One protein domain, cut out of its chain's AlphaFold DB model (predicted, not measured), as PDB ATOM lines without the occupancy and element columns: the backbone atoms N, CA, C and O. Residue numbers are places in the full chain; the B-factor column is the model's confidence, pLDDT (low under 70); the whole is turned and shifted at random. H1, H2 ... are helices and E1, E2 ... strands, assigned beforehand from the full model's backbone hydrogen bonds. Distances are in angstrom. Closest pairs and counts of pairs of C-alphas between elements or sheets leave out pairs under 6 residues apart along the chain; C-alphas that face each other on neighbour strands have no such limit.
ATOM      1  N   PRO A  66      78.881  60.861 134.997       70.31
ATOM      2  CA  PRO A  66      79.090  59.433 135.207       70.31
ATOM      3  C   PRO A  66      80.420  59.208 135.939       70.31
ATOM      4  O   PRO A  66      81.374  59.962 135.752       70.31
ATOM      5  N   LEU A  67      80.462  58.185 136.788       71.31
ATOM      6  CA  LEU A  67      81.636  57.801 137.576       71.31
ATOM      7  C   LEU A  67      82.149  56.414 137.193       71.31
ATOM      8  O   LEU A  67      83.345  56.217 137.004       71.31
ATOM      9  N   SER A  68      81.244  55.439 137.122       72.19
ATOM     10  CA  SER A  68      81.590  54.027 136.982       72.19
ATOM     11  C   SER A  68      80.361  53.220 136.560       72.19
ATOM     12  O   SER A  68      79.223  53.639 136.791       72.19
ATOM     13  N   THR A  69      80.592  52.070 135.941       73.38
ATOM     14  CA  THR A  69      79.584  51.054 135.629       73.38
ATOM     15  C   THR A  69      79.550  49.970 136.701       73.38
ATOM     16  O   THR A  69      80.558  49.690 137.338       73.38
ATOM     17  N   ILE A  70      78.394  49.331 136.860       72.69
ATOM     18  CA  ILE A  70      78.216  48.089 137.615       72.69
ATOM     19  C   ILE A  70      77.882  47.028 136.565       72.69
ATOM     20  O   ILE A  70      76.713  46.849 136.202       72.69
ATOM     21  N   GLY A  71      78.922  46.412 136.003       63.69
ATOM     22  CA  GLY A  71      78.853  45.565 134.814       63.69
ATOM     23  C   GLY A  71      77.900  44.388 134.996       63.69
ATOM     24  O   GLY A  71      77.013  44.190 134.168       63.69
ATOM     25  N   GLY A  72      77.979  43.694 136.136       66.00
ATOM     26  CA  GLY A  72      77.131  42.538 136.441       66.00
ATOM     27  C   GLY A  72      75.637  42.844 136.619       66.00
ATOM     28  O   GLY A  72      74.857  41.918 136.825       66.00
ATOM     29  N   GLN A  73      75.226  44.117 136.581       65.94
ATOM     30  CA  GLN A  73      73.825  44.560 136.693       65.94
ATOM     31  C   GLN A  73      73.412  45.548 135.584       65.94
ATOM     32  O   GLN A  73      72.277  46.026 135.583       65.94
ATOM     33  N   GLY A  74      74.318  45.891 134.659       70.12
ATOM     34  CA  GLY A  74      74.074  46.889 133.616       70.12
ATOM     35  C   GLY A  74      73.745  48.288 134.152       70.12
ATOM     36  O   GLY A  74      72.992  49.014 133.508       70.12
ATOM     37  N   LEU A  75      74.249  48.670 135.334       76.94
ATOM     38  CA  LEU A  75      73.964  49.979 135.939       76.94
ATOM     39  C   LEU A  75      75.111  50.971 135.709       76.94
ATOM     40  O   LEU A  75      76.268  50.589 135.557       76.94
ATOM     41  N   VAL A  76      74.798  52.263 135.763       79.50
ATOM     42  CA  VAL A  76      75.760  53.370 135.715       79.50
ATOM     43  C   VAL A  76      75.577  54.239 136.958       79.50
ATOM     44  O   VAL A  76      74.461  54.651 137.283       79.50
ATOM     45  N   VAL A  77      76.675  54.520 137.658       81.69
ATOM     46  CA  VAL A  77      76.718  55.394 138.835       81.69
ATOM     47  C   VAL A  77      77.060  56.816 138.399       81.69
ATOM     48  O   VAL A  77      78.019  57.039 137.657       81.69
ATOM     49  N   PHE A  78      76.309  57.788 138.907       81.94
ATOM     50  CA  PHE A  78      76.484  59.214 138.649       81.94
ATOM     51  C   PHE A  78      76.682  59.983 139.949       81.94
ATOM     52  O   PHE A  78      76.091  59.651 140.981       81.94
ATOM     53  N   LYS A  79      77.416  61.092 139.867       81.38
ATOM     54  CA  LYS A  79      77.378  62.159 140.871       81.38
ATOM     55  C   LYS A  79      76.698  63.405 140.332       81.38
ATOM     56  O   LYS A  79      76.919  63.792 139.188       81.38
ATOM     57  N   SER A  80      75.931  64.067 141.187       77.19
ATOM     58  CA  SER A  80      75.576  65.467 140.985       77.19
ATOM     59  C   SER A  80      76.811  66.347 141.188       77.19
ATOM     60  O   SER A  80      77.571  66.141 142.133       77.19
ATOM     61  N   THR A  81      76.986  67.346 140.327       62.88
ATOM     62  CA  THR A  81      78.003  68.392 140.454       62.88
ATOM     63  C   THR A  81      77.339  69.758 140.607       62.88
ATOM     64  O   THR A  81      76.413  70.122 139.880       62.88
ATOM     65  N   GLY A  82      77.795  70.478 141.626       64.81
ATOM     66  CA  GLY A  82      77.281  71.749 142.125       64.81
ATOM     67  C   GLY A  82      78.082  72.142 143.372       64.81
ATOM     68  O   GLY A  82      78.878  71.340 143.854       64.81
ATOM     69  N   GLY A  83      77.903  73.361 143.884       63.81
ATOM     70  CA  GLY A  83      78.732  73.892 144.982       63.81
ATOM     71  C   GLY A  83      78.520  73.255 146.365       63.81
ATOM     72  O   GLY A  83      79.289  73.546 147.274       63.81
ATOM     73  N   GLY A  84      77.497  72.412 146.528       78.00
ATOM     74  CA  GLY A  84      77.174  71.725 147.783       78.00
ATOM     75  C   GLY A  84      77.657  70.266 147.835       78.00
ATOM     76  O   GLY A  84      78.358  69.800 146.930       78.00
ATOM     77  N   PRO A  85      77.274  69.513 148.882       85.12
ATOM     78  CA  PRO A  85      77.655  68.117 149.054       85.12
ATOM     79  C   PRO A  85      77.273  67.213 147.874       85.12
ATOM     80  O   PRO A  85      76.217  67.366 147.258       85.12
ATOM     81  N   ILE A  86      78.119  66.219 147.592       85.62
ATOM     82  CA  ILE A  86      77.871  65.233 146.539       85.62
ATOM     83  C   ILE A  86      76.560  64.475 146.798       85.62
ATOM     84  O   ILE A  86      76.279  64.022 147.910       85.62
ATOM     85  N   ARG A  87      75.781  64.269 145.733       87.56
ATOM     86  CA  ARG A  87      74.635  63.355 145.730       87.56
ATOM     87  C   ARG A  87      74.856  62.294 144.665       87.56
ATOM     88  O   ARG A  87      75.063  62.630 143.499       87.56
ATOM     89  N   LEU A  88      74.834  61.028 145.072       88.19
ATOM     90  CA  LEU A  88      75.028  59.891 144.176       88.19
ATOM     91  C   LEU A  88      73.687  59.360 143.668       88.19
ATOM     92  O   LEU A  88      72.680  59.382 144.377       88.19
ATOM     93  N   SER A  89      73.677  58.908 142.419       86.38
ATOM     94  CA  SER A  89      72.513  58.316 141.754       86.38
ATOM     95  C   SER A  89      72.953  57.113 140.929       86.38
ATOM     96  O   SER A  89      74.108  57.039 140.513       86.38
ATOM     97  N   VAL A  90      72.037  56.186 140.677       85.00
ATOM     98  CA  VAL A  90      72.269  54.998 139.854       85.00
ATOM     99  C   VAL A  90      71.187  54.935 138.780       85.00
ATOM    100  O   VAL A  90      70.019  55.204 139.063       85.00
ATOM    101  N   CYS A  91      71.571  54.601 137.552       79.31
ATOM    102  CA  CYS A  91      70.651  54.407 136.435       79.31
ATOM    103  C   CYS A  91      70.892  53.056 135.764       79.31
ATOM    104  O   CYS A  91      72.040  52.651 135.606       79.31
ATOM    105  N   ASN A  92      69.828  52.400 135.316       77.50
ATOM    106  CA  ASN A  92      69.893  51.359 134.302       77.50
ATOM    107  C   ASN A  92      69.518  51.999 132.948       77.50
ATOM    108  O   ASN A  92      68.349  52.341 132.755       77.50
ATOM    109  N   PRO A  93      70.465  52.186 132.009       67.38
ATOM    110  CA  PRO A  93      70.186  52.827 130.727       67.38
ATOM    111  C   PRO A  93      69.334  51.958 129.789       67.38
ATOM    112  O   PRO A  93      68.730  52.498 128.868       67.38
ATOM    113  N   PHE A  94      69.251  50.642 130.019       68.44
ATOM    114  CA  PHE A  94      68.460  49.715 129.201       68.44
ATOM    115  C   PHE A  94      66.983  49.678 129.610       68.44
ATOM    116  O   PHE A  94      66.116  49.495 128.762       68.44
ATOM    117  N   THR A  95      66.681  49.859 130.901       69.62
ATOM    118  CA  THR A  95      65.299  49.890 131.421       69.62
ATOM    119  C   THR A  95      64.791  51.301 131.729       69.62
ATOM    120  O   THR A  95      63.637  51.466 132.115       69.62
ATOM    121  N   GLY A  96      65.648  52.322 131.611       62.78
ATOM    122  CA  GLY A  96      65.343  53.708 131.980       62.78
ATOM    123  C   GLY A  96      65.169  53.939 133.488       62.78
ATOM    124  O   GLY A  96      64.848  55.054 133.902       62.78
ATOM    125  N   GLN A  97      65.371  52.919 134.330       70.62
ATOM    126  CA  GLN A  97      65.235  53.054 135.779       70.62
ATOM    127  C   GLN A  97      66.316  53.985 136.333       70.62
ATOM    128  O   GLN A  97      67.501  53.819 136.045       70.62
ATOM    129  N   PHE A  98      65.920  54.944 137.164       79.06
ATOM    130  CA  PHE A  98      66.816  55.903 137.805       79.06
ATOM    131  C   PHE A  98      66.457  56.041 139.285       79.06
ATOM    132  O   PHE A  98      65.287  56.202 139.633       79.06
ATOM    133  N   GLY A  99      67.464  56.000 140.154       80.19
ATOM    134  CA  GLY A  99      67.296  56.134 141.597       80.19
ATOM    135  C   GLY A  99      68.393  56.988 142.220       80.19
ATOM    136  O   GLY A  99      69.581  56.800 141.956       80.19
ATOM    137  N   HIS A 100      68.004  57.917 143.091       84.50
ATOM    138  CA  HIS A 100      68.951  58.584 143.976       84.50
ATOM    139  C   HIS A 100      69.311  57.667 145.142       84.50
ATOM    140  O   HIS A 100      68.437  57.034 145.733       84.50
ATOM    141  N   LEU A 101      70.587  57.653 145.514       88.75
ATOM    142  CA  LEU A 101      71.018  57.001 146.741       88.75
ATOM    143  C   LEU A 101      70.708  57.892 147.957       88.75
ATOM    144  O   LEU A 101      70.587  59.117 147.810       88.75
ATOM    145  N   PRO A 102      70.605  57.310 149.167       90.94
ATOM    146  CA  PRO A 102      70.527  58.076 150.404       90.94
ATOM    147  C   PRO A 102      71.697  59.055 150.537       90.94
ATOM    148  O   PRO A 102      72.789  58.816 150.012       90.94
ATOM    149  N   HIS A 103      71.496  60.140 151.281       91.25
ATOM    150  CA  HIS A 103      72.579  61.069 151.600       91.25
ATOM    151  C   HIS A 103      73.656  60.393 152.463       91.25
ATOM    152  O   HIS A 103      73.357  59.531 153.291       91.25
ATOM    153  N   LEU A 104      74.910  60.805 152.262       89.75
ATOM    154  CA  LEU A 104      76.053  60.402 153.087       89.75
ATOM    155  C   LEU A 104      75.830  60.799 154.553       89.75
ATOM    156  O   LEU A 104      75.248  61.849 154.828       89.75
ATOM    157  N   GLN A 105      76.345  60.003 155.494       91.88
ATOM    158  CA  GLN A 105      76.325  60.365 156.917       91.88
ATOM    159  C   GLN A 105      77.218  61.573 157.204       91.88
ATOM    160  O   GLN A 105      76.944  62.345 158.125       91.88
ATOM    161  N   LYS A 106      78.308  61.730 156.442       89.19
ATOM    162  CA  LYS A 106      79.144  62.933 156.440       89.19
ATOM    163  C   LYS A 106      79.051  63.566 155.047       89.19
ATOM    164  O   LYS A 106      79.735  63.096 154.144       89.19
ATOM    165  N   PRO A 107      78.211  64.601 154.843       89.06
ATOM    166  CA  PRO A 107      78.127  65.323 153.573       89.06
ATOM    167  C   PRO A 107      79.480  65.935 153.188       89.06
ATOM    168  O   PRO A 107      80.175  66.486 154.049       89.06
ATOM    169  N   ARG A 108      79.876  65.816 151.910       86.44
ATOM    170  CA  ARG A 108      81.204  66.246 151.432       86.44
ATOM    171  C   ARG A 108      81.186  66.830 150.029       86.44
ATOM    172  O   ARG A 108      80.490  66.312 149.158       86.44
ATOM    173  N   THR A 109      82.033  67.823 149.796       83.75
ATOM    174  CA  THR A 109      82.390  68.329 148.467       83.75
ATOM    175  C   THR A 109      83.649  67.615 147.954       83.75
ATOM    176  O   THR A 109      84.524  67.247 148.741       83.75
ATOM    177  N   ASN A 110      83.727  67.368 146.639       77.12
ATOM    178  CA  ASN A 110      84.868  66.723 145.957       77.12
ATOM    179  C   ASN A 110      85.442  65.436 146.628       77.12
ATOM    180  O   ASN A 110      86.658  65.350 146.843       77.12
ATOM    181  N   PRO A 111      84.623  64.443 147.044       83.44
ATOM    182  CA  PRO A 111      85.141  63.184 147.569       83.44
ATOM    183  C   PRO A 111      85.485  62.195 146.449       83.44
ATOM    184  O   PRO A 111      84.880  62.201 145.381       83.44
ATOM    185  N   ALA A 112      86.411  61.281 146.735       80.00
ATOM    186  CA  ALA A 112      86.712  60.175 145.835       80.00
ATOM    187  C   ALA A 112      85.666  59.060 146.006       80.00
ATOM    188  O   ALA A 112      85.323  58.703 147.138       80.00
ATOM    189  N   VAL A 113      85.175  58.509 144.894       82.38
ATOM    190  CA  VAL A 113      84.108  57.499 144.861       82.38
ATOM    191  C   VAL A 113      84.612  56.226 144.182       82.38
ATOM    192  O   VAL A 113      85.104  56.261 143.060       82.38
ATOM    193  N   GLY A 114      84.490  55.090 144.858       80.69
ATOM    194  CA  GLY A 114      84.824  53.766 144.337       80.69
ATOM    195  C   GLY A 114      83.602  52.877 144.208       80.69
ATOM    196  O   GLY A 114      82.665  52.985 145.000       80.69
ATOM    197  N   VAL A 115      83.648  51.953 143.255       80.06
ATOM    198  CA  VAL A 115      82.680  50.861 143.115       80.06
ATOM    199  C   VAL A 115      83.438  49.550 143.264       80.06
ATOM    200  O   VAL A 115      84.470  49.356 142.627       80.06
ATOM    201  N   ILE A 116      82.941  48.654 144.112       79.00
ATOM    202  CA  ILE A 116      83.415  47.272 144.182       79.00
ATOM    203  C   ILE A 116      82.222  46.361 143.920       79.00
ATOM    204  O   ILE A 116      81.278  46.312 144.713       79.00
ATOM    205  N   GLU A 117      82.274  45.641 142.805       74.44
ATOM    206  CA  GLU A 117      81.343  44.557 142.505       74.44
ATOM    207  C   GLU A 117      81.713  43.304 143.311       74.44
ATOM    208  O   GLU A 117      82.888  42.985 143.513       74.44
ATOM    209  N   GLY A 118      80.693  42.623 143.826       68.94
ATOM    210  CA  GLY A 118      80.799  41.314 144.458       68.94
ATOM    211  C   GLY A 118      80.182  40.229 143.576       68.94
ATOM    212  O   GLY A 118      79.982  40.407 142.379       68.94
ATOM    213  N   CYS A 119      79.836  39.095 144.183       65.38
ATOM    214  CA  CYS A 119      79.046  38.067 143.503       65.38
ATOM    215  C   CYS A 119      77.612  38.563 143.221       65.38
ATOM    216  O   CYS A 119      77.091  39.369 143.991       65.38
ATOM    217  N   THR A 120      77.005  38.057 142.140       64.25
ATOM    218  CA  THR A 120      75.599  38.222 141.693       64.25
ATOM    219  C   THR A 120      74.737  39.249 142.448       64.25
ATOM    220  O   THR A 120      74.301  39.035 143.581       64.25
ATOM    221  N   ASN A 121      74.423  40.358 141.765       66.50
ATOM    222  CA  ASN A 121      73.563  41.454 142.237       66.50
ATOM    223  C   ASN A 121      74.014  42.137 143.543       66.50
ATOM    224  O   ASN A 121      73.201  42.708 144.271       66.50
ATOM    225  N   GLN A 122      75.313  42.100 143.858       75.44
ATOM    226  CA  GLN A 122      75.877  42.806 145.008       75.44
ATOM    227  C   GLN A 122      76.981  43.747 144.551       75.44
ATOM    228  O   GLN A 122      77.961  43.332 143.940       75.44
ATOM    229  N   PHE A 123      76.840  45.018 144.902       81.38
ATOM    230  CA  PHE A 123      77.891  46.016 144.776       81.38
ATOM    231  C   PHE A 123      77.979  46.823 146.068       81.38
ATOM    232  O   PHE A 123      77.018  46.916 146.838       81.38
ATOM    233  N   LYS A 124      79.147  47.411 146.301       84.94
ATOM    234  CA  LYS A 124      79.403  48.353 147.386       84.94
ATOM    235  C   LYS A 124      79.996  49.617 146.794       84.94
ATOM    236  O   LYS A 124      80.926  49.544 145.992       84.94
ATOM    237  N   LEU A 125      79.469  50.766 147.201       88.44
ATOM    238  CA  LEU A 125      80.063  52.058 146.860       88.44
ATOM    239  C   LEU A 125      80.869  52.545 148.050       88.44
ATOM    240  O   LEU A 125      80.386  52.487 149.178       88.44
ATOM    241  N   TYR A 126      82.066  53.047 147.796       86.75
ATOM    242  CA  TYR A 126      82.945  53.606 148.813       86.75
ATOM    243  C   TYR A 126      83.135  55.090 148.543       86.75
ATOM    244  O   TYR A 126      83.390  55.482 147.409       86.75
ATOM    245  N   VAL A 127      83.014  55.917 149.576       87.75
ATOM    246  CA  VAL A 127      83.235  57.360 149.502       87.75
ATOM    247  C   VAL A 127      84.264  57.742 150.555       87.75
ATOM    248  O   VAL A 127      84.055  57.569 151.759       87.75
ATOM    249  N   ALA A 128      85.397  58.248 150.084       85.38
ATOM    250  CA  ALA A 128      86.528  58.662 150.900       85.38
ATOM    251  C   ALA A 128      86.868  60.129 150.625       85.38
ATOM    252  O   ALA A 128      86.464  60.688 149.602       85.38
ATOM    253  N   ARG A 129      87.688  60.737 151.493       77.88
ATOM    254  CA  ARG A 129      88.240  62.085 151.270       77.88
ATOM    255  C   ARG A 129      87.124  63.146 151.144       77.88
ATOM    256  O   ARG A 129      86.073  63.001 151.765       77.88
ATOM    257  N   GLY A 130      87.342  64.212 150.378       79.31
ATOM    258  CA  GLY A 130      86.452  65.366 150.287       79.31
ATOM    259  C   GLY A 130      86.563  66.323 151.474       79.31
ATOM    260  O   GLY A 130      87.171  66.018 152.506       79.31
ATOM    261  N   MET A 131      85.969  67.497 151.305       81.56
ATOM    262  CA  MET A 131      85.902  68.551 152.319       81.56
ATOM    263  C   MET A 131      84.480  68.645 152.872       81.56
ATOM    264  O   MET A 131      83.529  68.220 152.216       81.56
ATOM    265  N   SER A 132      84.300  69.219 154.061       84.00
ATOM    266  CA  SER A 132      82.978  69.670 154.489       84.00
ATOM    267  C   SER A 132      82.436  70.713 153.518       84.00
ATOM    268  O   SER A 132      83.184  71.389 152.812       84.00
ATOM    269  N   GLU A 133      81.123  70.893 153.540       81.06
ATOM    270  CA  GLU A 133      80.555  72.176 153.142       81.06
ATOM    271  C   GLU A 133      81.179  73.285 154.010       81.06
ATOM    272  O   GLU A 133      81.463  73.070 155.197       81.06
ATOM    273  N   ALA A 134      81.482  74.430 153.400       73.62
ATOM    274  CA  ALA A 134      81.929  75.615 154.119       73.62
ATOM    275  C   ALA A 134      80.683  76.338 154.637       73.62
ATOM    276  O   ALA A 134      79.846  76.766 153.840       73.62
ATOM    277  N   ALA A 135      80.543  76.453 155.958       70.38
ATOM    278  CA  ALA A 135      79.541  77.340 156.536       70.38
ATOM    279  C   ALA A 135      79.960  78.803 156.310       70.38
ATOM    280  O   ALA A 135      81.134  79.096 156.086       70.38
ATOM    281  N   SER A 136      79.006  79.732 156.363       64.25
ATOM    282  CA  SER A 136      79.241  81.161 156.130       64.25
ATOM    283  C   SER A 136      80.311  81.734 157.073       64.25
ATOM    284  O   SER A 136      80.016  82.044 158.223       64.25
ATOM    285  N   GLY A 137      81.542  81.893 156.576       67.88
ATOM    286  CA  GLY A 137      82.692  82.410 157.331       67.88
ATOM    287  C   GLY A 137      83.695  81.355 157.817       67.88
ATOM    288  O   GLY A 137      84.792  81.734 158.214       67.88
ATOM    289  N   ASP A 138      83.373  80.061 157.725       74.19
ATOM    290  CA  ASP A 138      84.259  78.964 158.136       74.19
ATOM    291  C   ASP A 138      84.975  78.326 156.939       74.19
ATOM    292  O   ASP A 138      84.387  78.072 155.883       74.19
ATOM    293  N   ALA A 139      86.255  77.997 157.116       76.62
ATOM    294  CA  ALA A 139      87.010  77.258 156.111       76.62
ATOM    295  C   ALA A 139      86.490  75.815 155.985       76.62
ATOM    296  O   ALA A 139      86.237  75.129 156.978       76.62
ATOM    297  N   ALA A 140      86.384  75.316 154.749       81.00
ATOM    298  CA  ALA A 140      86.038  73.920 154.509       81.00
ATOM    299  C   ALA A 140      87.053  72.991 155.207       81.00
ATOM    300  O   ALA A 140      88.265  73.146 155.056       81.00
ATOM    301  N   SER A 141      86.559  72.002 155.955       83.38
ATOM    302  CA  SER A 141      87.385  71.092 156.764       83.38
ATOM    303  C   SER A 141      87.555  69.737 156.083       83.38
ATOM    304  O   SER A 141      86.584  69.164 155.589       83.38
ATOM    305  N   TYR A 142      88.765  69.178 156.078       82.31
ATOM    306  CA  TYR A 142      88.994  67.851 155.503       82.31
ATOM    307  C   TYR A 142      88.189  66.758 156.236       82.31
ATOM    308  O   TYR A 142      88.116  66.753 157.468       82.31
ATOM    309  N   LYS A 143      87.586  65.815 155.494       83.81
ATOM    310  CA  LYS A 143      86.876  64.656 156.062       83.81
ATOM    311  C   LYS A 143      87.675  63.356 155.860       83.81
ATOM    312  O   LYS A 143      87.639  62.792 154.764       83.81
ATOM    313  N   PRO A 144      88.343  62.830 156.912       80.56
ATOM    314  CA  PRO A 144      89.133  61.598 156.823       80.56
ATOM    315  C   PRO A 144      88.282  60.329 156.724       80.56
ATOM    316  O   PRO A 144      88.794  59.282 156.351       80.56
ATOM    317  N   THR A 145      86.992  60.377 157.057       87.44
ATOM    318  CA  THR A 145      86.150  59.177 157.163       87.44
ATOM    319  C   THR A 145      86.055  58.387 155.852       87.44
ATOM    320  O   THR A 145      85.957  58.962 154.769       87.44
ATOM    321  N   LEU A 146      85.996  57.061 155.931       87.62
ATOM    322  CA  LEU A 146      85.604  56.181 154.829       87.62
ATOM    323  C   LEU A 146      84.144  55.769 155.035       87.62
ATOM    324  O   LEU A 146      83.798  55.251 156.095       87.62
ATOM    325  N   GLU A 147      83.284  55.989 154.047       91.19
ATOM    326  CA  GLU A 147      81.883  55.557 154.069       91.19
ATOM    327  C   GLU A 147      81.633  54.487 153.005       91.19
ATOM    328  O   GLU A 147      82.108  54.606 151.880       91.19
ATOM    329  N   MET A 148      80.876  53.448 153.355       92.25
ATOM    330  CA  MET A 148      80.468  52.363 152.463       92.25
ATOM    331  C   MET A 148      78.943  52.319 152.370       92.25
ATOM    332  O   MET A 148      78.264  52.220 153.393       92.25
ATOM    333  N   PHE A 149      78.404  52.343 151.157       91.06
ATOM    334  CA  PHE A 149      77.000  52.057 150.881       91.06
ATOM    335  C   PHE A 149      76.787  50.551 150.729       91.06
ATOM    336  O   PHE A 149      77.456  49.899 149.925       91.06
ATOM    337  N   ASP A 150      75.827  50.018 151.482       85.12
ATOM    338  CA  ASP A 150      75.317  48.658 151.330       85.12
ATOM    339  C   ASP A 150      73.950  48.709 150.633       85.12
ATOM    340  O   ASP A 150      72.971  49.194 151.210       85.12
ATOM    341  N   ILE A 151      73.888  48.194 149.399       80.56
ATOM    342  CA  ILE A 151      72.665  48.153 148.586       80.56
ATOM    343  C   ILE A 151      71.544  47.338 149.247       80.56
ATOM    344  O   ILE A 151      70.386  47.738 149.171       80.56
ATOM    345  N   LYS A 152      71.861  46.253 149.971       82.38
ATOM    346  CA  LYS A 152      70.850  45.398 150.628       82.38
ATOM    347  C   LYS A 152      70.169  46.104 151.794       82.38
ATOM    348  O   LYS A 152      69.015  45.827 152.102       82.38
ATOM    349  N   ARG A 153      70.900  46.997 152.463       85.81
ATOM    350  CA  ARG A 153      70.415  47.785 153.606       85.81
ATOM    351  C   ARG A 153      69.948  49.182 153.205       85.81
ATOM    352  O   ARG A 153      69.458  49.906 154.066       85.81
ATOM    353  N   ASN A 154      70.154  49.566 151.940       86.75
ATOM    354  CA  ASN A 154      69.996  50.920 151.413       86.75
ATOM    355  C   ASN A 154      70.551  51.989 152.379       86.75
ATOM    356  O   ASN A 154      69.865  52.941 152.747       86.75
ATOM    357  N   LYS A 155      71.779  51.780 152.877       92.06
ATOM    358  CA  LYS A 155      72.341  52.580 153.976       92.06
ATOM    359  C   LYS A 155      73.854  52.750 153.864       92.06
ATOM    360  O   LYS A 155      74.584  51.801 153.587       92.06
ATOM    361  N   TRP A 156      74.321  53.963 154.157       93.31
ATOM    362  CA  TRP A 156      75.736  54.274 154.366       93.31
ATOM    363  C   TRP A 156      76.200  53.836 155.756       93.31
ATOM    364  O   TRP A 156      75.508  54.074 156.746       93.31
ATOM    365  N   THR A 157      77.394  53.260 155.846       94.19
ATOM    366  CA  THR A 157      78.087  52.910 157.094       94.19
ATOM    367  C   THR A 157      79.471  53.552 157.096       94.19
ATOM    368  O   THR A 157      80.195  53.430 156.110       94.19
ATOM    369  N   VAL A 158      79.858  54.223 158.184       92.44
ATOM    370  CA  VAL A 158      81.243  54.687 158.367       92.44
ATOM    371  C   VAL A 158      82.114  53.472 158.695       92.44
ATOM    372  O   VAL A 158      81.874  52.794 159.688       92.44
ATOM    373  N   MET A 159      83.099  53.192 157.844       87.44
ATOM    374  CA  MET A 159      83.996  52.033 157.944       87.44
ATOM    375  C   MET A 159      85.266  52.320 158.754       87.44
ATOM    376  O   MET A 159      85.935  51.390 159.186       87.44
ATOM    377  N   GLY A 160      85.619  53.595 158.929       85.19
ATOM    378  CA  GLY A 160      86.833  54.029 159.618       85.19
ATOM    379  C   GLY A 160      87.270  55.422 159.169       85.19
ATOM    380  O   GLY A 160      86.481  56.163 158.576       85.19
ATOM    381  N   SER A 161      88.537  55.752 159.414       78.25
ATOM    382  CA  SER A 161      89.186  56.990 158.973       78.25
ATOM    383  C   SER A 161      90.456  56.671 158.189       78.25
ATOM    384  O   SER A 161      91.261  55.849 158.615       78.25
ATOM    385  N   MET A 162      90.632  57.332 157.051       70.69
ATOM    386  CA  MET A 162      91.845  57.297 156.242       70.69
ATOM    387  C   MET A 162      92.923  58.188 156.887       70.69
ATOM    388  O   MET A 162      92.597  59.318 157.270       70.69
ATOM    389  N   PRO A 163      94.187  57.734 156.992       67.44
ATOM    390  CA  PRO A 163      95.275  58.565 157.503       67.44
ATOM    391  C   PRO A 163      95.518  59.801 156.619       67.44
ATOM    392  O   PRO A 163      95.335  59.769 155.394       67.44
ATOM    393  N   VAL A 164      95.903  60.914 157.247       66.44
ATOM    394  CA  VAL A 164      95.983  62.242 156.606       66.44
ATOM    395  C   VAL A 164      97.096  62.294 155.551       66.44
ATOM    396  O   VAL A 164      96.980  62.982 154.537       66.44
ATOM    397  N   GLU A 165      98.134  61.488 155.731       61.41
ATOM    398  CA  GLU A 165      99.291  61.340 154.849       61.41
ATOM    399  C   GLU A 165      98.869  60.855 153.452       61.41
ATOM    400  O   GLU A 165      99.365  61.339 152.431       61.41
ATOM    401  N   PHE A 166      97.889  59.945 153.388       60.91
ATOM    402  CA  PHE A 166      97.297  59.493 152.129       60.91
ATOM    403  C   PHE A 166      96.300  60.525 151.580       60.91
ATOM    404  O   PHE A 166      96.284  60.797 150.378       60.91
ATOM    405  N   ALA A 167      95.518  61.171 152.450       56.94
ATOM    406  CA  ALA A 167      94.531  62.178 152.061       56.94
ATOM    407  C   ALA A 167      95.110  63.362 151.269       56.94
ATOM    408  O   ALA A 167      94.518  63.799 150.272       56.94
ATOM    409  N   VAL A 168      96.259  63.887 151.704       50.97
ATOM    410  CA  VAL A 168      96.904  65.049 151.074       50.97
ATOM    411  C   VAL A 168      97.436  64.698 149.685       50.97
ATOM    412  O   VAL A 168      97.268  65.491 148.762       50.97
ATOM    413  N   ARG A 169      97.993  63.496 149.484       49.81
ATOM    414  CA  ARG A 169      98.521  63.063 148.173       49.81
ATOM    415  C   ARG A 169      97.411  62.845 147.142       49.81
ATOM    416  O   ARG A 169      97.555  63.258 145.995       49.81
ATOM    417  N   LEU A 170      96.269  62.306 147.573       48.88
ATOM    418  CA  LEU A 170      95.045  62.231 146.763       48.88
ATOM    419  C   LEU A 170      94.488  63.635 146.422       48.88
ATOM    420  O   LEU A 170      93.855  63.813 145.386       48.88
ATOM    421  N   THR A 171      94.787  64.624 147.278       46.31
ATOM    422  CA  THR A 171      94.663  66.094 147.117       46.31
ATOM    423  C   THR A 171      94.520  66.610 145.678       46.31
ATOM    424  O   THR A 171      93.542  67.234 145.268       46.31
ATOM    425  N   VAL A 172      95.584  66.344 144.923       39.28
ATOM    426  CA  VAL A 172      96.086  67.241 143.873       39.28
ATOM    427  C   VAL A 172      96.034  66.606 142.473       39.28
ATOM    428  O   VAL A 172      96.160  67.324 141.488       39.28
ATOM    429  N   TRP A 173      95.809  65.288 142.362       31.73
ATOM    430  CA  TRP A 173      96.242  64.532 141.171       31.73
ATOM    431  C   TRP A 173      95.177  63.774 140.362       31.73
ATOM    432  O   TRP A 173      95.495  63.343 139.260       31.73
ATOM    433  N   THR A 174      93.919  63.639 140.808       39.66
ATOM    434  CA  THR A 174      92.874  62.979 139.984       39.66
ATOM    435  C   THR A 174      91.719  63.895 139.590       39.66
ATOM    436  O   THR A 174      90.838  64.115 140.426       39.66
ATOM    437  N   PRO A 175      91.616  64.311 138.310       39.12
ATOM    438  CA  PRO A 175      90.399  64.929 137.774       39.12
ATOM    439  C   PRO A 175      89.217  63.943 137.675       39.12
ATOM    440  O   PRO A 175      88.073  64.366 137.535       39.12
ATOM    441  N   ASN A 176      89.486  62.633 137.762       47.44
ATOM    442  CA  ASN A 176      88.485  61.578 137.595       47.44
ATOM    443  C   ASN A 176      87.776  61.170 138.905       47.44
ATOM    444  O   ASN A 176      86.718  60.558 138.839       47.44
ATOM    445  N   GLU A 177      88.314  61.518 140.083       57.78
ATOM    446  CA  GLU A 177      87.720  61.237 141.413       57.78
ATOM    447  C   GLU A 177      87.331  59.754 141.692       57.78
ATOM    448  O   GLU A 177      86.561  59.488 142.614       57.78
ATOM    449  N   CYS A 178      87.868  58.778 140.949       52.97
ATOM    450  CA  CYS A 178      87.550  57.351 141.112       52.97
ATOM    451  C   CYS A 178      88.537  56.609 142.033       52.97
ATOM    452  O   CYS A 178      89.740  56.853 141.967       52.97
ATOM    453  N   LEU A 179      88.048  55.660 142.840       48.97
ATOM    454  CA  LEU A 179      88.870  54.710 143.611       48.97
ATOM    455  C   LEU A 179      88.841  53.317 142.964       48.97
ATOM    456  O   LEU A 179      87.766  52.853 142.579       48.97
ATOM    457  N   PHE A 180      89.981  52.621 142.938       44.12
ATOM    458  CA  PHE A 180      90.094  51.238 142.460       44.12
ATOM    459  C   PHE A 180      90.661  50.305 143.544       44.12
ATOM    460  O   PHE A 180      91.308  50.732 144.503       44.12
ATOM    461  N   LYS A 181      90.389  49.003 143.406       39.38
ATOM    462  CA  LYS A 181      90.912  47.946 144.282       39.38
ATOM    463  C   LYS A 181      92.199  47.373 143.684       39.38
ATOM    464  O   LYS A 181      92.181  46.958 142.528       39.38
ATOM    465  N   TRP A 182      93.264  47.252 144.480       32.16
ATOM    466  CA  TRP A 182      94.472  46.518 144.096       32.16
ATOM    467  C   TRP A 182      94.698  45.332 145.045       32.16
ATOM    468  O   TRP A 182      94.791  45.507 146.254       32.16
ATOM    469  N   GLY A 183      94.819  44.119 144.499       34.19
ATOM    470  CA  GLY A 183      95.203  42.917 145.253       34.19
ATOM    471  C   GLY A 183      94.069  42.154 145.971       34.19
ATOM    472  O   GLY A 183      92.906  42.568 145.956       34.19
ATOM    473  N   PRO A 184      94.382  40.984 146.564       31.64
ATOM    474  CA  PRO A 184      93.390  40.092 147.175       31.64
ATOM    475  C   PRO A 184      92.967  40.482 148.604       31.64
ATOM    476  O   PRO A 184      91.920  40.024 149.057       31.64
ATOM    477  N   ILE A 185      93.735  41.330 149.297       31.30
ATOM    478  CA  ILE A 185      93.505  41.738 150.693       31.30
ATOM    479  C   ILE A 185      93.000  43.193 150.733       31.30
ATOM    480  O   ILE A 185      93.325  43.995 149.860       31.30
ATOM    481  N   LEU A 186      92.162  43.524 151.719       34.56
ATOM    482  CA  LEU A 186      91.433  44.799 151.843       34.56
ATOM    483  C   LEU A 186      92.297  46.032 152.189       34.56
ATOM    484  O   LEU A 186      91.756  47.132 152.272       34.56
ATOM    485  N   ASP A 187      93.607  45.865 152.366       28.61
ATOM    486  CA  ASP A 187      94.458  46.852 153.045       28.61
ATOM    487  C   ASP A 187      94.941  48.007 152.148       28.61
ATOM    488  O   ASP A 187      95.413  49.021 152.660       28.61
ATOM    489  N   TYR A 188      94.788  47.903 150.819       34.16
ATOM    490  CA  TYR A 188      95.233  48.935 149.873       34.16
ATOM    491  C   TYR A 188      94.183  49.261 148.795       34.16
ATOM    492  O   TYR A 188      94.134  48.670 147.715       34.16
ATOM    493  N   LEU A 189      93.374  50.292 149.064       38.66
ATOM    494  CA  LEU A 189      92.718  51.072 148.009       38.66
ATOM    495  C   LEU A 189      93.767  52.006 147.395       38.66
ATOM    496  O   LEU A 189      94.219  52.942 148.054       38.66
ATOM    497  N   SER A 190      94.152  51.745 146.146       37.38
ATOM    498  CA  SER A 190      95.137  52.547 145.414       37.38
ATOM    499  C   SER A 190      94.508  53.214 144.191       37.38
ATOM    500  O   SER A 190      93.467  52.794 143.682       37.38
ATOM    501  N   LEU A 191      95.132  54.298 143.751       39.38
ATOM    502  CA  LEU A 191      94.637  55.203 142.721       39.38
ATOM    503  C   LEU A 191      95.429  54.989 141.425       39.38
ATOM    504  O   LEU A 191      96.647  54.831 141.486       39.38
TER     505      LEU A 191
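This is residues 66 to 191 of the 193 residues of the protein "F-box domain, cyclin-like protein" of Artemisia annua (UniProt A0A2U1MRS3). Two sheets stand partly face to face as a sandwich: a strongly twisted sheet of five strands, E8, E7, E6, E5 and E9, and a flatter sheet of four, E1 to E4, whose E1 and E2 come closest to it, near E5, while E3 and E4 extend away. The short helix H1 sits at one end of the larger sheet, near E6, and residues 189 to 190 fold back to pair with the end of E9. The printed part has 126 residues, with nine named strands and one named helix in the order E1 to E8, H1, E9; it is mostly strand by its named elements, though under half of the residues are in them. The larger sheet is mixed, in the order E8, E7, E6, E5, E9, and the smaller is all antiparallel, in the order E1, E2, E3, E4. The whole is compact, with a radius of gyration of the C-alphas of 14.7 A and spans of 45 by 35 by 27 A.

The larger sheet runs from the edge strand E8, residues 155 to 161, through E7, residues 145 to 150, E6, residues 123 to 131, and E5, residues 109 to 117, to the other edge strand, E9, residues 178 to 181. E5, E6, E7 and E8 form a meander, each strand the antiparallel neighbour of the one before. In the hairpin of E5 and E6, N 114 and O 126 are within hydrogen-bond range at 2.8 A. In the hairpin of E6 and E7, N 127 and O 147 are 2.8 A apart, and in that of E7 and E8, N 157 and O 148 are also 2.8 A apart. E9 is parallel to E5, at 36 degrees between directions, with N 179 and O 113 at 3.0 A. The smaller sheet is a second meander: E1, residues 66 to 70, E2, residues 75 to 81, E3, residues 88 to 91, and E4, residues 98 to 100. Among its pairs within range are N 67 and O 77 between E1 and E2, 2.8 A, N 78 and O 89 between E2 and E3, 2.8 A, and N 90 and O 99 between E3 and E4, 2.8 A. The facing parts of the two sheets are 10.0 A apart centre to centre, with their best planes 10 degrees apart. The closest C-alphas of E1 and E5 are those of Ile 70 and Glu 117, 6.8 A. E2 and E5 are near each other, while E4 and E6 are apart. H1, residues 164 to 170, only grazes the larger sheet; its closest C-alphas with E6 are those of Ala 167 and Arg 129, 6.3 A. In H1, 2 of 3 O i to N i+4 pairs are within hydrogen-bond range.

E6 is 25.1 A from first to last C-alpha and E5 is 24.5 A; E5 begins at C-alpha 109, (82.390, 68.329, 148.467). E8 measures 18.1 A, E7 16.2 A and E2 19.4 A. E1 begins at C-alpha 66, (79.090, 59.433, 135.207), and E9 ends at C-alpha 181, (90.912, 47.946, 144.282).

The two C-alphas farthest apart are those of Thr 120 and Gly 137, 47.4 A. The printed part has no cut. The link from E6 to E7 is long, with residues 132 to 144 between them, whose C-alphas lie 13 to 27 A from the mean of the C-alphas. The mean pLDDT of the printed part is 71.6; 45 residues are under 70, among them residues 163 to 191.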